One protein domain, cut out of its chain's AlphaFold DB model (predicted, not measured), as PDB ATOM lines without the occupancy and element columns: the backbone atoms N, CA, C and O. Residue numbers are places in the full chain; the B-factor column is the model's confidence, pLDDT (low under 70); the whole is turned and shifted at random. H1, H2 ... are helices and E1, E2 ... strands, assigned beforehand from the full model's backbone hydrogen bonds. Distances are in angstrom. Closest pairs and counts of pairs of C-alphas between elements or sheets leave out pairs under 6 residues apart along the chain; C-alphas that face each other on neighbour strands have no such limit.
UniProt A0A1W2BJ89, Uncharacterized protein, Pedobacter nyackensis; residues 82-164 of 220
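AT A GLANCE: This is residues 82 to 164 of the 220 residues of an uncharacterized protein of Pedobacter nyackensis (UniProt A0A1W2BJ89). With little regular structure, the domain is a small hairpin of E1 and E2 with helix H2 folded back over it, while long unnamed stretches lead to the short H1 away from them. The 83 printed residues hold H1, E1, E2, H2 in that order, a mixed class with 25 residues in named elements. It is loose, with a radius of gyration of the C-alphas of 15.1 A and spans of 42 by 31 by 17 A.

HOW THE PARTS SIT: H1, residues 101 to 105, is apart from E2, residues 137 to 140, and from H2, residues 144 to 155. E1, residues 123 to 126, and E2 form an antiparallel hairpin at 157 degrees, with N 123 and O 140 2.8 A apart, within hydrogen-bond range. The closest C-alphas of E2 and H2, Ile 140 and Ser 146, are 6.2 A apart. E1 and H2 are near each other, with 6 pairs of C-alphas within 10 A. Every O i to N i+4 pair is within range in H2; in H1 0 of 1, but 2 of 2 O i to N i+3 pairs.

IN THESE COORDINATES: H1 begins at C-alpha 101 (39.553, -22.640, 34.712) and measures 7.4 A, E1 10.3 A, E2 10.0 A; H2 measures 16.3 A and ends at C-alpha 155 (10.313, -16.628, 29.578).

THE WHOLE: The farthest C-alphas, Asp 117 and Gly 161, are 46.4 A apart. The printed part has no cut; the link from H1 to E1 is long. Residues 86 to 89 have pLDDT under 70.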
ATOM      1  N   LYS A  82      29.648 -30.918  29.658       74.25
ATOM      2  CA  LYS A  82      28.697 -30.381  30.630       74.25
ATOM      3  C   LYS A  82      29.240 -30.552  32.038       74.25
ATOM      4  O   LYS A  82      29.775 -31.600  32.388       74.25
ATOM      5  N   LEU A  83      29.066 -29.513  32.841       75.25
ATOM      6  CA  LEU A  83      29.477 -29.495  34.234       75.25
ATOM      7  C   LEU A  83      28.236 -29.397  35.101       75.25
ATOM      8  O   LEU A  83      27.321 -28.622  34.816       75.25
ATOM      9  N   SER A  84      28.203 -30.184  36.163       72.38
ATOM     10  CA  SER A  84      27.085 -30.152  37.089       72.38
ATOM     11  C   SER A  84      27.211 -28.963  38.032       72.38
ATOM     12  O   SER A  84      28.276 -28.696  38.598       72.38
ATOM     13  N   VAL A  85      26.103 -28.256  38.220       70.19
ATOM     14  CA  VAL A  85      25.998 -27.119  39.131       70.19
ATOM     15  C   VAL A  85      25.344 -27.605  40.421       70.19
ATOM     16  O   VAL A  85      24.174 -27.972  40.416       70.19
ATOM     17  N   LEU A  86      26.112 -27.652  41.516       66.44
ATOM     18  CA  LEU A  86      25.608 -28.093  42.828       66.44
ATOM     19  C   LEU A  86      24.766 -27.029  43.524       66.44
ATOM     20  O   LEU A  86      23.823 -27.365  44.235       66.44
ATOM     21  N   ASP A  87      25.116 -25.762  43.310       67.81
ATOM     22  CA  ASP A  87      24.351 -24.621  43.787       67.81
ATOM     23  C   ASP A  87      23.782 -23.838  42.593       67.81
ATOM     24  O   ASP A  87      24.453 -22.957  42.039       67.81
ATOM     25  N   PRO A  88      22.546 -24.153  42.166       62.09
ATOM     26  CA  PRO A  88      21.894 -23.452  41.065       62.09
ATOM     27  C   PRO A  88      21.546 -21.997  41.413       62.09
ATOM     28  O   PRO A  88      21.184 -21.235  40.520       62.09
ATOM     29  N   THR A  89      21.652 -21.591  42.686       62.56
ATOM     30  CA  THR A  89      21.427 -20.203  43.112       62.56
ATOM     31  C   THR A  89      22.688 -19.348  43.052       62.56
ATOM     32  O   THR A  89      22.609 -18.141  43.271       62.56
ATOM     33  N   SER A  90      23.839 -19.940  42.710       70.94
ATOM     34  CA  SER A  90      25.106 -19.217  42.687       70.94
ATOM     35  C   SER A  90      25.080 -18.036  41.702       70.94
ATOM     36  O   SER A  90      24.763 -18.162  40.519       70.94
ATOM     37  N   ASP A  91      25.453 -16.853  42.194       81.88
ATOM     38  CA  ASP A  91      25.423 -15.581  41.451       81.88
ATOM     39  C   ASP A  91      26.537 -15.447  40.385       81.88
ATOM     40  O   ASP A  91      26.721 -14.408  39.749       81.88
ATOM     41  N   ILE A  92      27.316 -16.503  40.197       85.44
ATOM     42  CA  ILE A  92      28.545 -16.525  39.401       85.44
ATOM     43  C   ILE A  92      28.353 -17.162  38.023       85.44
ATOM     44  O   ILE A  92      29.121 -16.862  37.110       85.44
ATOM     45  N   LEU A  93      27.334 -18.012  37.855       88.31
ATOM     46  CA  LEU A  93      27.082 -18.750  36.619       88.31
ATOM     47  C   LEU A  93      25.977 -18.064  35.817       88.31
ATOM     48  O   LEU A  93      24.798 -18.135  36.156       88.31
ATOM     49  N   TYR A  94      26.359 -17.384  34.741       89.94
ATOM     50  CA  TYR A  94      25.423 -16.733  33.827       89.94
ATOM     51  C   TYR A  94      26.064 -16.547  32.447       89.94
ATOM     52  O   TYR A  94      27.285 -16.611  32.296       89.94
ATOM     53  N   VAL A  95      25.269 -16.290  31.407       90.81
ATOM     54  CA  VAL A  95      25.830 -16.131  30.056       90.81
ATOM     55  C   VAL A  95      26.744 -14.900  29.985       90.81
ATOM     56  O   VAL A  95      26.325 -13.772  30.240       90.81
ATOM     57  N   GLY A  96      28.012 -15.119  29.628       90.06
ATOM     58  CA  GLY A  96      29.048 -14.080  29.611       90.06
ATOM     59  C   GLY A  96      29.804 -13.900  30.937       90.06
ATOM     60  O   GLY A  96      30.614 -12.973  31.051       90.06
ATOM     61  N   SER A  97      29.578 -14.764  31.936       90.75
ATOM     62  CA  SER A  97      30.444 -14.864  33.117       90.75
ATOM     63  C   SER A  97      31.839 -15.361  32.730       90.75
ATOM     64  O   SER A  97      31.979 -16.219  31.860       90.75
ATOM     65  N   LEU A  98      32.871 -14.853  33.403       91.50
ATOM     66  CA  LEU A  98      34.246 -15.330  33.257       91.50
ATOM     67  C   LEU A  98      34.634 -16.076  34.526       91.50
ATOM     68  O   LEU A  98      34.459 -15.536  35.616       91.50
ATOM     69  N   LEU A  99      35.163 -17.287  34.376       89.62
ATOM     70  CA  LEU A  99      35.525 -18.170  35.483       89.62
ATOM     71  C   LEU A  99      36.997 -18.566  35.381       89.62
ATOM     72  O   LEU A  99      37.526 -18.726  34.279       89.62
ATOM     73  N   ASP A 100      37.646 -18.744  36.527       89.94
ATOM     74  CA  ASP A 100      38.972 -19.346  36.591       89.94
ATOM     75  C   ASP A 100      38.862 -20.835  36.238       89.94
ATOM     76  O   ASP A 100      38.188 -21.603  36.931       89.94
ATOM     77  N   GLY A 101      39.552 -21.254  35.177       86.62
ATOM     78  CA  GLY A 101      39.553 -22.640  34.712       86.62
ATOM     79  C   GLY A 101      40.018 -23.643  35.771       86.62
ATOM     80  O   GLY A 101      39.530 -24.772  35.792       86.62
ATOM     81  N   ASN A 102      40.892 -23.239  36.698       85.94
ATOM     82  CA  ASN A 102      41.356 -24.124  37.769       85.94
ATOM     83  C   ASN A 102      40.247 -24.427  38.788       85.94
ATOM     84  O   ASN A 102      40.151 -25.543  39.293       85.94
ATOM     85  N   SER A 103      39.370 -23.455  39.046       83.69
ATOM     86  CA  SER A 103      38.254 -23.590  39.992       83.69
ATOM     87  C   SER A 103      37.118 -24.488  39.485       83.69
ATOM     88  O   SER A 103      36.288 -24.953  40.273       83.69
ATOM     89  N   ILE A 104      37.084 -24.747  38.172       81.06
ATOM     90  CA  ILE A 104      36.107 -25.633  37.535       81.06
ATOM     91  C   ILE A 104      36.344 -27.080  37.969       81.06
ATOM     92  O   ILE A 104      35.390 -27.777  38.300       81.06
ATOM     93  N   GLN A 105      37.605 -27.522  38.027       76.56
ATOM     94  CA  GLN A 105      37.941 -28.901  38.403       76.56
ATOM     95  C   GLN A 105      37.474 -29.251  39.817       76.56
ATOM     96  O   GLN A 105      37.152 -30.400  40.086       76.56
ATOM     97  N   THR A 106      37.417 -28.266  40.714       75.38
ATOM     98  CA  THR A 106      36.990 -28.455  42.104       75.38
ATOM     99  C   THR A 106      35.510 -28.140  42.332       75.38
ATOM    100  O   THR A 106      35.052 -28.232  43.467       75.38
ATOM    101  N   GLY A 107      34.780 -27.697  41.300       75.19
ATOM    102  CA  GLY A 107      33.376 -27.283  41.404       75.19
ATOM    103  C   GLY A 107      33.128 -26.007  42.214       75.19
ATOM    104  O   GLY A 107      31.991 -25.751  42.596       75.19
ATOM    105  N   GLN A 108      34.170 -25.215  42.493       78.88
ATOM    106  CA  GLN A 108      34.062 -23.971  43.276       78.88
ATOM    107  C   GLN A 108      33.699 -22.761  42.408       78.88
ATOM    108  O   GLN A 108      33.189 -21.773  42.925       78.88
ATOM    109  N   TYR A 109      33.969 -22.836  41.098       83.38
ATOM    110  CA  TYR A 109      33.575 -21.839  40.096       83.38
ATOM    111  C   TYR A 109      33.902 -20.382  40.495       83.38
ATOM    112  O   TYR A 109      33.044 -19.523  40.644       83.38
ATOM    113  N   THR A 110      35.180 -20.066  40.666       87.69
ATOM    114  CA  THR A 110      35.643 -18.725  41.036       87.69
ATOM    115  C   THR A 110      35.531 -17.751  39.855       87.69
ATOM    116  O   THR A 110      36.059 -18.045  38.780       87.69
ATOM    117  N   PRO A 111      34.892 -16.575  40.018       89.25
ATOM    118  CA  PRO A 111      34.788 -15.589  38.951       89.25
ATOM    119  C   PRO A 111      36.116 -14.861  38.708       89.25
ATOM    120  O   PRO A 111      36.846 -14.532  39.643       89.25
ATOM    121  N   VAL A 112      36.399 -14.533  37.448       90.44
ATOM    122  CA  VAL A 112      37.514 -13.650  37.081       90.44
ATOM    123  C   VAL A 112      37.058 -12.204  37.217       90.44
ATOM    124  O   VAL A 112      36.228 -11.719  36.444       90.44
ATOM    125  N   ILE A 113      37.624 -11.504  38.199       85.69
ATOM    126  CA  ILE A 113      37.375 -10.078  38.410       85.69
ATOM    127  C   ILE A 113      38.305  -9.289  37.491       85.69
ATOM    128  O   ILE A 113      39.527  -9.360  37.607       85.69
ATOM    129  N   LEU A 114      37.710  -8.548  36.559       87.31
ATOM    130  CA  LEU A 114      38.430  -7.616  35.697       87.31
ATOM    131  C   LEU A 114      38.585  -6.271  36.409       87.31
ATOM    132  O   LEU A 114      37.762  -5.907  37.251       87.31
ATOM    133  N   SER A 115      39.633  -5.535  36.052       86.56
ATOM    134  CA  SER A 115      39.872  -4.186  36.560       86.56
ATOM    135  C   SER A 115      38.664  -3.272  36.310       86.56
ATOM    136  O   SER A 115      37.935  -3.433  35.331       86.56
ATOM    137  N   SER A 116      38.439  -2.301  37.198       80.75
ATOM    138  CA  SER A 116      37.254  -1.426  37.178       80.75
ATOM    139  C   SER A 116      37.147  -0.524  35.942       80.75
ATOM    140  O   SER A 116      36.076  -0.004  35.648       80.75
ATOM    141  N   ASP A 117      38.254  -0.316  35.235       88.44
ATOM    142  CA  ASP A 117      38.357   0.411  33.969       88.44
ATOM    143  C   ASP A 117      38.012  -0.455  32.746       88.44
ATOM    144  O   ASP A 117      37.788   0.067  31.652       88.44
ATOM    145  N   TYR A 118      37.931  -1.777  32.914       87.62
ATOM    146  CA  TYR A 118      37.636  -2.693  31.827       87.62
ATOM    147  C   TYR A 118      36.127  -2.880  31.636       87.62
ATOM    148  O   TYR A 118      35.431  -3.502  32.443       87.62
ATOM    149  N   VAL A 119      35.616  -2.405  30.500       85.88
ATOM    150  CA  VAL A 119      34.207  -2.567  30.120       85.88
ATOM    151  C   VAL A 119      34.042  -3.811  29.250       85.88
ATOM    152  O   VAL A 119      34.583  -3.905  28.146       85.88
ATOM    153  N   ARG A 120      33.251  -4.777  29.730       89.56
ATOM    154  CA  ARG A 120      32.903  -5.966  28.944       89.56
ATOM    155  C   ARG A 120      32.003  -5.586  27.766       89.56
ATOM    156  O   ARG A 120      31.023  -4.862  27.933       89.56
ATOM    157  N   LYS A 121      32.318  -6.114  26.581       92.81
ATOM    158  CA  LYS A 121      31.478  -5.950  25.388       92.81
ATOM    159  C   LYS A 121      30.136  -6.679  25.566       92.81
ATOM    160  O   LYS A 121      30.109  -7.701  26.258       92.81
ATOM    161  N   PRO A 122      29.046  -6.189  24.947       94.88
ATOM    162  CA  PRO A 122      27.764  -6.880  24.969       94.88
ATOM    163  C   PRO A 122      27.855  -8.295  24.392       94.88
ATOM    164  O   PRO A 122      28.632  -8.549  23.471       94.88
ATOM    165  N   VAL A 123      27.034  -9.194  24.924       94.69
ATOM    166  CA  VAL A 123      26.894 -10.581  24.474       94.69
ATOM    167  C   VAL A 123      25.457 -10.822  24.034       94.69
ATOM    168  O   VAL A 123      24.522 -10.320  24.656       94.69
ATOM    169  N   THR A 124      25.277 -11.590  22.965       95.75
ATOM    170  CA  THR A 124      23.956 -12.018  22.493       95.75
ATOM    171  C   THR A 124      23.758 -13.478  22.852       95.75
ATOM    172  O   THR A 124      24.622 -14.304  22.563       95.75
ATOM    173  N   PHE A 125      22.627 -13.794  23.476       94.81
ATOM    174  CA  PHE A 125      22.257 -15.160  23.827       94.81
ATOM    175  C   PHE A 125      20.840 -15.466  23.363       94.81
ATOM    176  O   PHE A 125      20.022 -14.560  23.212       94.81
ATOM    177  N   SER A 126      20.562 -16.748  23.157       93.44
ATOM    178  CA  SER A 126      19.242 -17.256  22.799       93.44
ATOM    179  C   SER A 126      18.856 -18.424  23.689       93.44
ATOM    180  O   SER A 126      19.720 -19.208  24.082       93.44
ATOM    181  N   VAL A 127      17.564 -18.560  23.962       91.62
ATOM    182  CA  VAL A 127      17.001 -19.654  24.752       91.62
ATOM    183  C   VAL A 127      16.185 -20.554  23.833       91.62
ATOM    184  O   VAL A 127      15.347 -20.080  23.068       91.62
ATOM    185  N   SER A 128      16.426 -21.858  23.904       88.56
ATOM    186  CA  SER A 128      15.737 -22.853  23.079       88.56
ATOM    187  C   SER A 128      14.361 -23.202  23.659       88.56
ATOM    188  O   SER A 128      14.164 -24.293  24.179       88.56
ATOM    189  N   ILE A 129      13.417 -22.259  23.598       86.44
ATOM    190  CA  ILE A 129      12.028 -22.443  24.047       86.44
ATOM    191  C   ILE A 129      11.162 -22.776  22.828       86.44
ATOM    192  O   ILE A 129      10.917 -21.920  21.975       86.44
ATOM    193  N   GLU A 130      10.690 -24.018  22.734       84.38
ATOM    194  CA  GLU A 130       9.766 -24.428  21.671       84.38
ATOM    195  C   GLU A 130       8.394 -23.772  21.850       84.38
ATOM    196  O   GLU A 130       7.906 -23.647  22.971       84.38
ATOM    197  N   GLY A 131       7.762 -23.348  20.753       82.06
ATOM    198  CA  GLY A 131       6.429 -22.735  20.794       82.06
ATOM    199  C   GLY A 131       6.398 -21.286  21.297       82.06
ATOM    200  O   GLY A 131       5.311 -20.726  21.440       82.06
ATOM    201  N   ALA A 132       7.552 -20.658  21.548       84.31
ATOM    202  CA  ALA A 132       7.623 -19.246  21.913       84.31
ATOM    203  C   ALA A 132       7.120 -18.352  20.768       84.31
ATOM    204  O   ALA A 132       7.542 -18.475  19.618       84.31
ATOM    205  N   THR A 133       6.216 -17.430  21.095       83.88
ATOM    206  CA  THR A 133       5.621 -16.491  20.124       83.88
ATOM    207  C   THR A 133       6.372 -15.159  20.028       83.88
ATOM    208  O   THR A 133       6.176 -14.404  19.076       83.88
ATOM    209  N   GLY A 134       7.233 -14.873  21.008       85.56
ATOM    210  CA  GLY A 134       8.054 -13.670  21.093       85.56
ATOM    211  C   GLY A 134       9.532 -13.914  20.763       85.56
ATOM    212  O   GLY A 134       9.930 -15.026  20.412       85.56
ATOM    213  N   PRO A 135      10.375 -12.873  20.874       88.00
ATOM    214  CA  PRO A 135      11.811 -13.008  20.673       88.00
ATOM    215  C   PRO A 135      12.432 -13.931  21.730       88.00
ATOM    216  O   PRO A 135      12.284 -13.721  22.931       88.00
ATOM    217  N   ILE A 136      13.183 -14.928  21.263       91.00
ATOM    218  CA  ILE A 136      13.913 -15.895  22.102       91.00
ATOM    219  C   ILE A 136      15.400 -15.555  22.258       91.00
ATOM    220  O   ILE A 136      16.175 -16.362  22.762       91.00
ATOM    221  N   SER A 137      15.822 -14.385  21.774       93.12
ATOM    222  CA  SER A 137      17.211 -13.929  21.773       93.12
ATOM    223  C   SER A 137      17.305 -12.488  22.249       93.12
ATOM    224  O   SER A 137      16.443 -11.668  21.921       93.12
ATOM    225  N   LYS A 138      18.358 -12.171  23.006       94.69
ATOM    226  CA  LYS A 138      18.607 -10.823  23.521       94.69
ATOM    227  C   LYS A 138      20.096 -10.514  23.600       94.69
ATOM    228  O   LYS A 138      20.923 -11.387  23.855       94.69
ATOM    229  N   THR A 139      20.428  -9.242  23.400       95.81
ATOM    230  CA  THR A 139      21.782  -8.716  23.608       95.81
ATOM    231  C   THR A 139      21.841  -7.986  24.941       95.81
ATOM    232  O   THR A 139      21.022  -7.105  25.192       95.81
ATOM    233  N   ILE A 140      22.801  -8.351  25.789       94.31
ATOM    234  CA  ILE A 140      22.965  -7.807  27.140       94.31
ATOM    235  C   ILE A 140      24.403  -7.364  27.386       94.31
ATOM    236  O   ILE A 140      25.349  -7.900  26.809       94.31
ATOM    237  N   VAL A 141      24.584  -6.422  28.309       93.50
ATOM    238  CA  VAL A 141      25.869  -6.288  29.000       93.50
ATOM    239  C   VAL A 141      26.020  -7.527  29.895       93.50
ATOM    240  O   VAL A 141      25.054  -7.880  30.570       93.50
ATOM    241  N   PRO A 142      27.176  -8.217  29.909       92.19
ATOM    242  CA  PRO A 142      27.338  -9.487  30.620       92.19
ATOM    243  C   PRO A 142      27.428  -9.284  32.140       92.19
ATOM    244  O   PRO A 142      28.475  -9.463  32.759       92.19
ATOM    245  N   GLN A 143      26.319  -8.911  32.764       90.94
ATOM    246  CA  GLN A 143      26.125  -8.793  34.204       90.94
ATOM    247  C   GLN A 143      24.963  -9.693  34.626       90.94
ATOM    248  O   GLN A 143      24.015  -9.886  33.866       90.94
ATOM    249  N   LEU A 144      25.031 -10.224  35.848       90.69
ATOM    250  CA  LEU A 144      24.035 -11.162  36.365       90.69
ATOM    251  C   LEU A 144      22.613 -10.586  36.354       90.69
ATOM    252  O   LEU A 144      21.683 -11.270  35.938       90.69
ATOM    253  N   SER A 145      22.448  -9.332  36.779       92.06
ATOM    254  CA  SER A 145      21.156  -8.638  36.761       92.06
ATOM    255  C   SER A 145      20.604  -8.531  35.342       92.06
ATOM    256  O   SER A 145      19.509  -9.008  35.076       92.06
ATOM    257  N   SER A 146      21.407  -8.024  34.401       93.69
ATOM    258  CA  SER A 146      21.013  -7.909  32.994       93.69
ATOM    259  C   SER A 146      20.640  -9.255  32.373       93.69
ATOM    260  O   SER A 146      19.724  -9.314  31.557       93.69
ATOM    261  N   PHE A 147      21.327 -10.336  32.757       93.88
ATOM    262  CA  PHE A 147      20.977 -11.687  32.328       93.88
ATOM    263  C   PHE A 147      19.646 -12.158  32.925       93.88
ATOM    264  O   PHE A 147      18.802 -12.641  32.177       93.88
ATOM    265  N   ARG A 148      19.424 -11.987  34.236       92.50
ATOM    266  CA  ARG A 148      18.170 -12.371  34.909       92.50
ATOM    267  C   ARG A 148      16.968 -11.615  34.342       92.50
ATOM    268  O   ARG A 148      15.965 -12.246  34.022       92.50
ATOM    269  N   ASP A 149      17.107 -10.311  34.126       94.62
ATOM    270  CA  ASP A 149      16.059  -9.474  33.534       94.62
ATOM    271  C   ASP A 149      15.760  -9.903  32.089       94.62
ATOM    272  O   ASP A 149      14.606 -10.009  31.673       94.62
ATOM    273  N   ALA A 150      16.804 -10.195  31.306       94.19
ATOM    274  CA  ALA A 150      16.657 -10.675  29.937       94.19
ATOM    275  C   ALA A 150      16.008 -12.062  29.861       94.19
ATOM    276  O   ALA A 150      15.141 -12.274  29.017       94.19
ATOM    277  N   MET A 151      16.409 -12.984  30.736       92.81
ATOM    278  CA  MET A 151      15.828 -14.320  30.830       92.81
ATOM    279  C   MET A 151      14.353 -14.235  31.216       92.81
ATOM    280  O   MET A 151      13.525 -14.841  30.546       92.81
ATOM    281  N   GLN A 152      14.019 -13.422  32.225       92.62
ATOM    282  CA  GLN A 152      12.641 -13.194  32.653       92.62
ATOM    283  C   GLN A 152      11.779 -12.635  31.515       92.62
ATOM    284  O   GLN A 152      10.663 -13.104  31.309       92.62
ATOM    285  N   GLU A 153      12.289 -11.672  30.744       92.25
ATOM    286  CA  GLU A 153      11.575 -11.139  29.581       92.25
ATOM    287  C   GLU A 153      11.319 -12.214  28.517       92.25
ATOM    288  O   GLU A 153      10.207 -12.308  28.002       92.25
ATOM    289  N   ILE A 154      12.313 -13.061  28.224       91.44
ATOM    290  CA  ILE A 154      12.168 -14.155  27.254       91.44
ATOM    291  C   ILE A 154      11.144 -15.188  27.742       91.44
ATOM    292  O   ILE A 154      10.281 -15.593  26.964       91.44
ATOM    293  N   THR A 155      11.205 -15.599  29.011       89.88
ATOM    294  CA  THR A 155      10.313 -16.628  29.578       89.88
ATOM    295  C   THR A 155       8.894 -16.131  29.839       89.88
ATOM    296  O   THR A 155       7.978 -16.940  29.927       89.88
ATOM    297  N   ASN A 156       8.691 -14.816  29.955       89.69
ATOM    298  CA  ASN A 156       7.359 -14.218  30.080       89.69
ATOM    299  C   ASN A 156       6.603 -14.164  28.743       89.69
ATOM    300  O   ASN A 156       5.408 -13.857  28.732       89.69
ATOM    301  N   ASN A 157       7.269 -14.437  27.617       87.12
ATOM    302  CA  ASN A 157       6.593 -14.513  26.330       87.12
ATOM    303  C   ASN A 157       5.615 -15.697  26.307       87.12
ATOM    304  O   ASN A 157       5.941 -16.773  26.815       87.12
ATOM    305  N   PRO A 158       4.439 -15.555  25.672       84.62
ATOM    306  CA  PRO A 158       3.500 -16.658  25.547       84.62
ATOM    307  C   PRO A 158       4.141 -17.829  24.798       84.62
ATOM    308  O   PRO A 158       4.662 -17.662  23.686       84.62
ATOM    309  N   VAL A 159       4.057 -19.009  25.404       87.06
ATOM    310  CA  VAL A 159       4.440 -20.283  24.799       87.06
ATOM    311  C   VAL A 159       3.171 -21.017  24.385       87.06
ATOM    312  O   VAL A 159       2.220 -21.120  25.160       87.06
ATOM    313  N   ASN A 160       3.141 -21.498  23.146       86.31
ATOM    314  CA  ASN A 160       2.048 -22.308  22.636       86.31
ATOM    315  C   ASN A 160       2.351 -23.799  22.834       86.31
ATOM    316  O   ASN A 160       3.368 -24.290  22.346       86.31
ATOM    317  N   GLY A 161       1.433 -24.511  23.485       83.19
ATOM    318  CA  GLY A 161       1.556 -25.939  23.773       83.19
ATOM    319  C   GLY A 161       2.221 -26.248  25.117       83.19
ATOM    320  O   GLY A 161       2.678 -25.363  25.837       83.19
ATOM    321  N   GLU A 162       2.232 -27.533  25.467       82.00
ATOM    322  CA  GLU A 162       2.907 -28.043  26.661       82.00
ATOM    323  C   GLU A 162       4.389 -28.285  26.361       82.00
ATOM    324  O   GLU A 162       4.728 -28.860  25.326       82.00
ATOM    325  N   GLN A 163       5.270 -27.875  27.274       79.88
ATOM    326  CA  GLN A 163       6.707 -28.114  27.159       79.88
ATOM    327  C   GLN A 163       7.104 -29.304  28.039       79.88
ATOM    328  O   GLN A 163       7.144 -29.162  29.266       79.88
ATOM    329  N   PRO A 164       7.377 -30.486  27.459       80.25
ATOM    330  CA  PRO A 164       7.882 -31.602  28.237       80.25
ATOM    331  C   PRO A 164       9.302 -31.293  28.716       80.25
ATOM    332  O   PRO A 164      10.118 -30.732  27.984       80.25
TER     333      PRO A 164